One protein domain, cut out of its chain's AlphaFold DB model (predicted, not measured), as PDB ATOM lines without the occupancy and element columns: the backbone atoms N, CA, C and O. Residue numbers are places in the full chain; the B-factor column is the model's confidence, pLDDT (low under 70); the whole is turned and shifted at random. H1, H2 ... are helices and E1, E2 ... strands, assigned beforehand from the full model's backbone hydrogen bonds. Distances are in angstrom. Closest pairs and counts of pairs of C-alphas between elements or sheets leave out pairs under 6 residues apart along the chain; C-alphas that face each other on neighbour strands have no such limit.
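Overview. This is residues 31 to 109 of the 110 residues of an uncharacterized protein of Candidatus Bathyarchaeota archaeon (UniProt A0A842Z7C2). A long two-stranded hairpin, E1 and E2, and a long helix, H1, extend as two arms from a base of loops made mainly by residues 60 to 85. The tip of the hairpin, residues 47 to 52, sticks out at one place, and residues 94 to 109, of which 94 to 107 belong to H1, stick out at another. The printed part has 79 residues, with the order E1, E2, H1; the sheet is E1 - E2, antiparallel, and the class is mixed, helices and strands. It is only just loose, close to extended, with a radius of gyration of the C-alphas of 17.1 A and an elongated outline spanning 59 by 37 by 26 A.

Along the chain. E1 covers residues 40 to 48, 26.2 A from first to last C-alpha, and begins at C-alpha 40 at (33.144, 24.683, 31.701). E2 covers residues 51 to 59, 26.1 A. H1 covers residues 86 to 107, 31.6 A, and ends at C-alpha 107 at (-7.386, 5.750, 33.327).

Arrangement. E1 and E2 form a hairpin with a tight link, antiparallel, with 161 degrees between their directions. N 40 and O 59 are 2.8 A apart and N 48 and O 51 are 3.0 A apart, both within hydrogen-bond range. Residues 58 to 59 of E2 also pair, antiparallel, with residues 83 to 84. The closest C-alphas of E2 and H1 are those of Thr 55 and Pro 86, 6.9 A apart. E1 and H1 are apart. In H1, every O i to N i+4 pair is within hydrogen-bond range.

Size, cuts and confidence. The C-alphas of Phe 31 and Phe 109, the two farthest apart, are 58.8 A from each other. The printed part has no cut. The link from E2 to H1 is long, with 26 residues. The mean pLDDT of the printed part is 72.8; residues 73 to 76, residue 80 and residues 85 to 109 are under 70.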
ATOM      1  N   PHE A  31      47.447  11.864  37.352       91.19
ATOM      2  CA  PHE A  31      46.966  13.091  36.738       91.19
ATOM      3  C   PHE A  31      46.300  13.967  37.799       91.19
ATOM      4  O   PHE A  31      45.424  13.512  38.534       91.19
ATOM      5  N   ASN A  32      46.667  15.249  37.811       92.00
ATOM      6  CA  ASN A  32      45.965  16.275  38.575       92.00
ATOM      7  C   ASN A  32      45.099  17.111  37.614       92.00
ATOM      8  O   ASN A  32      45.612  17.838  36.758       92.00
ATOM      9  N   LEU A  33      43.779  16.994  37.765       91.31
ATOM     10  CA  LEU A  33      42.751  17.723  37.021       91.31
ATOM     11  C   LEU A  33      42.107  18.854  37.837       91.31
ATOM     12  O   LEU A  33      41.116  19.421  37.389       91.31
ATOM     13  N   GLU A  34      42.638  19.229  39.005       90.62
ATOM     14  CA  GLU A  34      42.058  20.288  39.851       90.62
ATOM     15  C   GLU A  34      41.921  21.620  39.110       90.62
ATOM     16  O   GLU A  34      40.961  22.359  39.316       90.62
ATOM     17  N   LYS A  35      42.841  21.908  38.182       89.62
ATOM     18  CA  LYS A  35      42.781  23.106  37.329       89.62
ATOM     19  C   LYS A  35      41.603  23.112  36.345       89.62
ATOM     20  O   LYS A  35      41.286  24.171  35.817       89.62
ATOM     21  N   LEU A  36      40.993  21.956  36.085       88.50
ATOM     22  CA  LEU A  36      39.765  21.802  35.295       88.50
ATOM     23  C   LEU A  36      38.512  21.741  36.185       88.50
ATOM     24  O   LEU A  36      37.429  21.400  35.710       88.50
ATOM     25  N   GLY A  37      38.664  21.998  37.486       86.94
ATOM     26  CA  GLY A  37      37.551  22.074  38.415       86.94
ATOM     27  C   GLY A  37      36.674  23.291  38.139       86.94
ATOM     28  O   GLY A  37      37.164  24.393  37.889       86.94
ATOM     29  N   GLY A  38      35.363  23.091  38.251       88.75
ATOM     30  CA  GLY A  38      34.363  24.126  38.040       88.75
ATOM     31  C   GLY A  38      33.642  24.015  36.691       88.75
ATOM     32  O   GLY A  38      33.983  23.183  35.849       88.75
ATOM     33  N   PRO A  39      32.594  24.831  36.472       90.25
ATOM     34  CA  PRO A  39      31.758  24.713  35.284       90.25
ATOM     35  C   PRO A  39      32.451  25.239  34.017       90.25
ATOM     36  O   PRO A  39      32.698  26.436  33.878       90.25
ATOM     37  N   HIS A  40      32.657  24.359  33.042       91.44
ATOM     38  CA  HIS A  40      33.144  24.683  31.701       91.44
ATOM     39  C   HIS A  40      32.051  24.449  30.662       91.44
ATOM     40  O   HIS A  40      31.314  23.470  30.754       91.44
ATOM     41  N   SER A  41      31.927  25.339  29.671       90.00
ATOM     42  CA  SER A  41      30.890  25.236  28.636       90.00
ATOM     43  C   SER A  41      31.474  25.162  27.230       90.00
ATOM     44  O   SER A  41      32.357  25.941  26.883       90.00
ATOM     45  N   VAL A  42      30.941  24.258  26.411       91.00
ATOM     46  CA  VAL A  42      31.276  24.099  24.989       91.00
ATOM     47  C   VAL A  42      29.999  24.167  24.167       91.00
ATOM     48  O   VAL A  42      28.958  23.663  24.580       91.00
ATOM     49  N   VAL A  43      30.074  24.781  22.987       90.94
ATOM     50  CA  VAL A  43      28.971  24.819  22.024       90.94
ATOM     51  C   VAL A  43      29.313  23.934  20.835       90.94
ATOM     52  O   VAL A  43      30.362  24.100  20.219       90.94
ATOM     53  N   THR A  44      28.413  23.020  20.492       89.94
ATOM     54  CA  THR A  44      28.491  22.228  19.263       89.94
ATOM     55  C   THR A  44      27.358  22.624  18.330       89.94
ATOM     56  O   THR A  44      26.204  22.709  18.758       89.94
ATOM     57  N   THR A  45      27.658  22.803  17.051       89.81
ATOM     58  CA  THR A  45      26.655  23.108  16.028       89.81
ATOM     59  C   THR A  45      26.418  21.884  15.159       89.81
ATOM     60  O   THR A  45      27.337  21.411  14.495       89.81
ATOM     61  N   LEU A  46      25.177  21.409  15.116       90.38
ATOM     62  CA  LEU A  46      24.720  20.438  14.130       90.38
ATOM     63  C   LEU A  46      24.093  21.201  12.956       90.38
ATOM     64  O   LEU A  46      23.203  22.030  13.157       90.38
ATOM     65  N   ARG A  47      24.587  20.966  11.736       86.69
ATOM     66  CA  ARG A  47      24.014  21.539  10.510       86.69
ATOM     67  C   ARG A  47      23.152  20.488   9.823       86.69
ATOM     68  O   ARG A  47      23.685  19.501   9.329       86.69
ATOM     69  N   GLU A  48      21.852  20.742   9.751       89.81
ATOM     70  CA  GLU A  48      20.859  19.902   9.075       89.81
ATOM     71  C   GLU A  48      20.024  20.804   8.155       89.81
ATOM     72  O   GLU A  48      18.971  21.295   8.570       89.81
ATOM     73  N   PRO A  49      20.508  21.108   6.934       88.38
ATOM     74  CA  PRO A  49      19.894  22.107   6.060       88.38
ATOM     75  C   PRO A  49      18.381  21.894   5.861       88.38
ATOM     76  O   PRO A  49      17.961  20.759   5.639       88.38
ATOM     77  N   PRO A  50      17.553  22.961   5.914       84.25
ATOM     78  CA  PRO A  50      17.920  24.381   6.042       84.25
ATOM     79  C   PRO A  50      18.199  24.836   7.489       84.25
ATOM     80  O   PRO A  50      18.458  26.013   7.729       84.25
ATOM     81  N   SER A  51      18.111  23.929   8.461       87.31
ATOM     82  CA  SER A  51      18.192  24.228   9.889       87.31
ATOM     83  C   SER A  51      19.600  24.067  10.477       87.31
ATOM     84  O   SER A  51      20.457  23.338   9.975       87.31
ATOM     85  N   HIS A  52      19.850  24.796  11.562       88.56
ATOM     86  CA  HIS A  52      21.090  24.740  12.329       88.56
ATOM     87  C   HIS A  52      20.739  24.669  13.813       88.56
ATOM     88  O   HIS A  52      20.020  25.529  14.320       88.56
ATOM     89  N   SER A  53      21.284  23.676  14.506       87.81
ATOM     90  CA  SER A  53      21.006  23.424  15.918       87.81
ATOM     91  C   SER A  53      22.275  23.617  16.743       87.81
ATOM     92  O   SER A  53      23.220  22.835  16.644       87.81
ATOM     93  N   ASN A  54      22.300  24.663  17.573       90.81
ATOM     94  CA  ASN A  54      23.386  24.909  18.521       90.81
ATOM     95  C   ASN A  54      23.070  24.260  19.862       90.81
ATOM     96  O   ASN A  54      22.018  24.493  20.450       90.81
ATOM     97  N   THR A  55      24.017  23.476  20.355       85.88
ATOM     98  CA  THR A  55      23.889  22.751  21.614       85.88
ATOM     99  C   THR A  55      25.010  23.180  22.539       85.88
ATOM    100  O   THR A  55      26.178  22.965  22.228       85.88
ATOM    101  N   THR A  56      24.664  23.802  23.662       88.62
ATOM    102  CA  THR A  56      25.633  24.159  24.703       88.62
ATOM    103  C   THR A  56      25.653  23.076  25.767       88.62
ATOM    104  O   THR A  56      24.623  22.780  26.369       88.62
ATOM    105  N   TYR A  57      26.828  22.511  26.008       85.31
ATOM    106  CA  TYR A  57      27.084  21.554  27.073       85.31
ATOM    107  C   TYR A  57      27.882  22.241  28.167       85.31
ATOM    108  O   TYR A  57      28.907  22.849  27.869       85.31
ATOM    109  N   THR A  58      27.431  22.121  29.412       87.81
ATOM    110  CA  THR A  58      28.179  22.577  30.591       87.81
ATOM    111  C   THR A  58      28.563  21.371  31.437       87.81
ATOM    112  O   THR A  58      27.730  20.491  31.658       87.81
ATOM    113  N   LEU A  59      29.817  21.324  31.878       87.69
ATOM    114  CA  LEU A  59      30.442  20.182  32.539       87.69
ATOM    115  C   LEU A  59      31.276  20.676  33.726       87.69
ATOM    116  O   LEU A  59      31.966  21.683  33.598       87.69
ATOM    117  N   ASP A  60      31.240  19.961  34.845       88.56
ATOM    118  CA  ASP A  60      32.204  20.100  35.941       88.56
ATOM    119  C   ASP A  60      32.719  18.699  36.282       88.56
ATOM    120  O   ASP A  60      31.963  17.804  36.664       88.56
ATOM    121  N   ILE A  61      34.010  18.476  36.046       86.88
ATOM    122  CA  ILE A  61      34.629  17.150  36.175       86.88
ATOM    123  C   ILE A  61      34.792  16.790  37.656       86.88
ATOM    124  O   ILE A  61      34.604  15.634  38.055       86.88
ATOM    125  N   CYS A  62      35.105  17.794  38.475       87.56
ATOM    126  CA  CYS A  62      35.495  17.628  39.868       87.56
ATOM    127  C   CYS A  62      34.320  17.778  40.834       87.56
ATOM    128  O   CYS A  62      34.367  17.239  41.938       87.56
ATOM    129  N   GLY A  63      33.252  18.461  40.421       84.25
ATOM    130  CA  GLY A  63      32.097  18.743  41.262       84.25
ATOM    131  C   GLY A  63      30.749  18.555  40.565       84.25
ATOM    132  O   GLY A  63      30.664  18.449  39.344       84.25
ATOM    133  N   PRO A  64      29.655  18.490  41.340       82.12
ATOM    134  CA  PRO A  64      28.313  18.571  40.789       82.12
ATOM    135  C   PRO A  64      28.019  19.994  40.298       82.12
ATOM    136  O   PRO A  64      28.382  20.984  40.938       82.12
ATOM    137  N   LEU A  65      27.290  20.096  39.189       80.81
ATOM    138  CA  LEU A  65      26.876  21.376  38.637       80.81
ATOM    139  C   LEU A  65      25.839  22.041  39.536       80.81
ATOM    140  O   LEU A  65      24.869  21.424  39.986       80.81
ATOM    141  N   LYS A  66      26.029  23.340  39.760       80.44
ATOM    142  CA  LYS A  66      25.044  24.163  40.450       80.44
ATOM    143  C   LYS A  66      23.941  24.582  39.471       80.44
ATOM    144  O   LYS A  66      24.232  24.883  38.312       80.44
ATOM    145  N   PRO A  67      22.683  24.631  39.928       73.19
ATOM    146  CA  PRO A  67      21.578  25.181  39.151       73.19
ATOM    147  C   PRO A  67      21.890  26.615  38.734       73.19
ATOM    148  O   PRO A  67      22.427  27.407  39.512       73.19
ATOM    149  N   LYS A  68      21.517  26.962  37.505       71.44
ATOM    150  CA  LYS A  68      21.609  28.335  37.029       71.44
ATOM    151  C   LYS A  68      20.285  29.045  37.309       71.44
ATOM    152  O   LYS A  68      19.335  28.874  36.555       71.44
ATOM    153  N   GLY A  69      20.244  29.843  38.375       74.81
ATOM    154  CA  GLY A  69      19.061  30.621  38.764       74.81
ATOM    155  C   GLY A  69      17.945  29.789  39.409       74.81
ATOM    156  O   GLY A  69      18.168  28.665  39.863       74.81
ATOM    157  N   GLU A  70      16.744  30.363  39.458       72.88
ATOM    158  CA  GLU A  70      15.536  29.727  39.997       72.88
ATOM    159  C   GLU A  70      14.885  28.842  38.926       72.88
ATOM    160  O   GLU A  70      13.984  29.258  38.204       72.88
ATOM    161  N   VAL A  71      15.382  27.612  38.791       72.56
ATOM    162  CA  VAL A  71      14.769  26.593  37.927       72.56
ATOM    163  C   VAL A  71      13.807  25.752  38.772       72.56
ATOM    164  O   VAL A  71      14.240  25.230  39.809       72.56
ATOM    165  N   PRO A  72      12.533  25.583  38.363       75.50
ATOM    166  CA  PRO A  72      11.593  24.694  39.037       75.50
ATOM    167  C   PRO A  72      12.186  23.296  39.223       75.50
ATOM    168  O   PRO A  72      12.848  22.767  38.330       75.50
ATOM    169  N   ALA A  73      11.928  22.662  40.369       69.12
ATOM    170  CA  ALA A  73      12.553  21.383  40.718       69.12
ATOM    171  C   ALA A  73      12.324  20.273  39.669       69.12
ATOM    172  O   ALA A  73      13.199  19.436  39.477       69.12
ATOM    173  N   GLY A  74      11.187  20.291  38.958       67.94
ATOM    174  CA  GLY A  74      10.867  19.326  37.897       67.94
ATOM    175  C   GLY A  74      11.579  19.560  36.558       67.94
ATOM    176  O   GLY A  74      11.607  18.665  35.720       67.94
ATOM    177  N   GLU A  75      12.164  20.740  36.354       68.75
ATOM    178  CA  GLU A  75      12.930  21.098  35.149       68.75
ATOM    179  C   GLU A  75      14.442  21.054  35.394       68.75
ATOM    180  O   GLU A  75      15.253  21.181  34.474       68.75
ATOM    181  N   ARG A  76      14.838  20.869  36.652       68.50
ATOM    182  CA  ARG A  76      16.227  20.819  37.070       68.50
ATOM    183  C   ARG A  76      16.798  19.422  36.854       68.50
ATOM    184  O   ARG A  76      16.133  18.411  37.069       68.50
ATOM    185  N   CYS A  77      18.069  19.359  36.472       71.75
ATOM    186  CA  CYS A  77      18.796  18.098  36.498       71.75
ATOM    187  C   CYS A  77      18.840  17.548  37.936       71.75
ATOM    188  O   CYS A  77      19.004  18.340  38.869       71.75
ATOM    189  N   PRO A  78      18.737  16.221  38.130       76.94
ATOM    190  CA  PRO A  78      18.878  15.616  39.449       76.94
ATOM    191  C   PRO A  78      20.156  16.081  40.155       76.94
ATOM    192  O   PRO A  78      21.193  16.294  39.514       76.94
ATOM    193  N   ASP A  79      20.098  16.231  41.476       75.88
ATOM    194  CA  ASP A  79      21.272  16.625  42.251       75.88
ATOM    195  C   ASP A  79      22.418  15.616  42.058       75.88
ATOM    196  O   ASP A  79      22.205  14.410  41.935       75.88
ATOM    197  N   GLY A  80      23.653  16.122  41.991       68.06
ATOM    198  CA  GLY A  80      24.835  15.303  41.692       68.06
ATOM    199  C   GLY A  80      25.192  15.199  40.203       68.06
ATOM    200  O   GLY A  80      26.200  14.577  39.866       68.06
ATOM    201  N   THR A  81      24.415  15.824  39.310       75.81
ATOM    202  CA  THR A  81      24.703  15.863  37.867       75.81
ATOM    203  C   THR A  81      25.999  16.632  37.580       75.81
ATOM    204  O   THR A  81      26.155  17.777  37.996       75.81
ATOM    205  N   ARG A  82      26.918  16.017  36.830       71.38
ATOM    206  CA  ARG A  82      28.224  16.597  36.448       71.38
ATOM    207  C   ARG A  82      28.265  17.160  35.025       71.38
ATOM    208  O   ARG A  82      29.223  17.825  34.647       71.38
ATOM    209  N   GLY A  83      27.225  16.901  34.233       72.56
ATOM    210  CA  GLY A  83      27.109  17.371  32.858       72.56
ATOM    211  C   GLY A  83      25.661  17.600  32.460       72.56
ATOM    212  O   GLY A  83      24.802  16.769  32.746       72.56
ATOM    213  N   VAL A  84      25.387  18.716  31.788       70.69
ATOM    214  CA  VAL A  84      24.051  19.033  31.271       70.69
ATOM    215  C   VAL A  84      24.080  19.034  29.749       70.69
ATOM    216  O   VAL A  84      24.881  19.734  29.132       70.69
ATOM    217  N   SER A  85      23.172  18.257  29.156       65.62
ATOM    218  CA  SER A  85      22.831  18.313  27.734       65.62
ATOM    219  C   SER A  85      21.392  18.814  27.585       65.62
ATOM    220  O   SER A  85      20.484  18.210  28.169       65.62
ATOM    221  N   PRO A  86      21.134  19.858  26.780       64.62
ATOM    222  CA  PRO A  86      19.776  20.361  26.572       64.62
ATOM    223  C   PRO A  86      18.886  19.363  25.802       64.62
ATOM    224  O   PRO A  86      17.656  19.416  25.895       64.62
ATOM    225  N   TYR A  87      19.473  18.381  25.106       55.47
ATOM    226  CA  TYR A  87      18.715  17.303  24.462       55.47
ATOM    227  C   TYR A  87      18.287  16.196  25.427       55.47
ATOM    228  O   TYR A  87      17.194  15.655  25.273       55.47
ATOM    229  N   LEU A  88      19.093  15.881  26.447       54.75
ATOM    230  CA  LEU A  88      18.739  14.841  27.416       54.75
ATOM    231  C   LEU A  88      17.548  15.274  28.279       54.75
ATOM    232  O   LEU A  88      16.625  14.491  28.487       54.75
ATOM    233  N   LEU A  89      17.521  16.542  28.704       54.34
ATOM    234  CA  LEU A  89      16.394  17.098  29.453       54.34
ATOM    235  C   LEU A  89      15.116  17.136  28.601       54.34
ATOM    236  O   LEU A  89      14.051  16.746  29.070       54.34
ATOM    237  N   SER A  90      15.211  17.532  27.327       54.00
ATOM    238  CA  SER A  90      14.046  17.548  26.432       54.00
ATOM    239  C   SER A  90      13.571  16.144  26.028       54.00
ATOM    240  O   SER A  90      12.367  15.943  25.871       54.00
ATOM    241  N   MET A  91      14.461  15.151  25.903       48.72
ATOM    242  CA  MET A  91      14.078  13.741  25.736       48.72
ATOM    243  C   MET A  91      13.429  13.163  26.993       48.72
ATOM    244  O   MET A  91      12.385  12.534  26.867       48.72
ATOM    245  N   LEU A  92      13.977  13.403  28.188       54.34
ATOM    246  CA  LEU A  92      13.373  12.963  29.451       54.34
ATOM    247  C   LEU A  92      12.011  13.622  29.685       54.34
ATOM    248  O   LEU A  92      11.059  12.938  30.044       54.34
ATOM    249  N   HIS A  93      11.878  14.921  29.407       52.34
ATOM    250  CA  HIS A  93      10.598  15.617  29.511       52.34
ATOM    251  C   HIS A  93       9.578  15.094  28.488       52.34
ATOM    252  O   HIS A  93       8.411  14.905  28.829       52.34
ATOM    253  N   ARG A  94      10.006  14.781  27.252       52.03
ATOM    254  CA  ARG A  94       9.158  14.091  26.263       52.03
ATOM    255  C   ARG A  94       8.774  12.686  26.719       52.03
ATOM    256  O   ARG A  94       7.607  12.338  26.623       52.03
ATOM    257  N   PHE A  95       9.705  11.905  27.255       47.75
ATOM    258  CA  PHE A  95       9.451  10.544  27.729       47.75
ATOM    259  C   PHE A  95       8.486  10.527  28.924       47.75
ATOM    260  O   PHE A  95       7.503   9.791  28.906       47.75
ATOM    261  N   HIS A  96       8.697  11.399  29.914       47.59
ATOM    262  CA  HIS A  96       7.806  11.554  31.065       47.59
ATOM    263  C   HIS A  96       6.409  12.029  30.638       47.59
ATOM    264  O   HIS A  96       5.406  11.482  31.089       47.59
ATOM    265  N   ARG A  97       6.322  12.987  29.704       50.66
ATOM    266  CA  ARG A  97       5.049  13.450  29.132       50.66
ATOM    267  C   ARG A  97       4.321  12.337  28.370       50.66
ATOM    268  O   ARG A  97       3.122  12.172  28.562       50.66
ATOM    269  N   SER A  98       5.020  11.552  27.554       50.59
ATOM    270  CA  SER A  98       4.430  10.414  26.836       50.59
ATOM    271  C   SER A  98       3.934   9.323  27.789       50.59
ATOM    272  O   SER A  98       2.865   8.760  27.570       50.59
ATOM    273  N   HIS A  99       4.666   9.057  28.874       51.19
ATOM    274  CA  HIS A  99       4.265   8.080  29.884       51.19
ATOM    275  C   HIS A  99       3.061   8.562  30.714       51.19
ATOM    276  O   HIS A  99       2.154   7.780  30.993       51.19
ATOM    277  N   LEU A 100       3.001   9.857  31.052       53.38
ATOM    278  CA  LEU A 100       1.838  10.475  31.701       53.38
ATOM    279  C   LEU A 100       0.599  10.476  30.798       53.38
ATOM    280  O   LEU A 100      -0.480  10.128  31.266       53.38
ATOM    281  N   HIS A 101       0.741  10.784  29.504       52.59
ATOM    282  CA  HIS A 101      -0.368  10.650  28.554       52.59
ATOM    283  C   HIS A 101      -0.829   9.195  28.406       52.59
ATOM    284  O   HIS A 101      -2.027   8.960  28.294       52.59
ATOM    285  N   GLY A 102       0.085   8.219  28.450       49.97
ATOM    286  CA  GLY A 102      -0.267   6.796  28.462       49.97
ATOM    287  C   GLY A 102      -1.065   6.390  29.706       49.97
ATOM    288  O   GLY A 102      -2.057   5.677  29.592       49.97
ATOM    289  N   LEU A 103      -0.686   6.899  30.882       50.88
ATOM    290  CA  LEU A 103      -1.404   6.673  32.142       50.88
ATOM    291  C   LEU A 103      -2.778   7.362  32.169       50.88
ATOM    292  O   LEU A 103      -3.754   6.744  32.584       50.88
ATOM    293  N   GLU A 104      -2.888   8.597  31.667       49.31
ATOM    294  CA  GLU A 104      -4.186   9.267  31.503       49.31
ATOM    295  C   GLU A 104      -5.091   8.527  30.514       49.31
ATOM    296  O   GLU A 104      -6.293   8.408  30.750       49.31
ATOM    297  N   MET A 105      -4.532   8.004  29.419       40.12
ATOM    298  CA  MET A 105      -5.297   7.248  28.429       40.12
ATOM    299  C   MET A 105      -5.825   5.939  29.029       40.12
ATOM    300  O   MET A 105      -6.998   5.642  28.852       40.12
ATOM    301  N   LEU A 106      -5.014   5.212  29.806       46.03
ATOM    302  CA  LEU A 106      -5.425   3.980  30.496       46.03
ATOM    303  C   LEU A 106      -6.448   4.226  31.617       46.03
ATOM    304  O   LEU A 106      -7.330   3.396  31.812       46.03
ATOM    305  N   SER A 107      -6.398   5.378  32.297       42.97
ATOM    306  CA  SER A 107      -7.386   5.750  33.327       42.97
ATOM    307  C   SER A 107      -8.795   6.012  32.785       42.97
ATOM    308  O   SER A 107      -9.744   6.052  33.555       42.97
ATOM    309  N   LYS A 108      -8.941   6.198  31.466       50.50
ATOM    310  CA  LYS A 108     -10.241   6.373  30.798       50.50
ATOM    311  C   LYS A 108     -10.844   5.053  30.306       50.50
ATOM    312  O   LYS A 108     -11.945   5.064  29.763       50.50
ATOM    313  N   PHE A 109     -10.120   3.941  30.459       42.09
ATOM    314  CA  PHE A 109     -10.554   2.591  30.081       42.09
ATOM    315  C   PHE A 109     -10.901   1.704  31.291       42.09
ATOM    316  O   PHE A 109     -11.143   0.509  31.116       42.09
TER     317      PHE A 109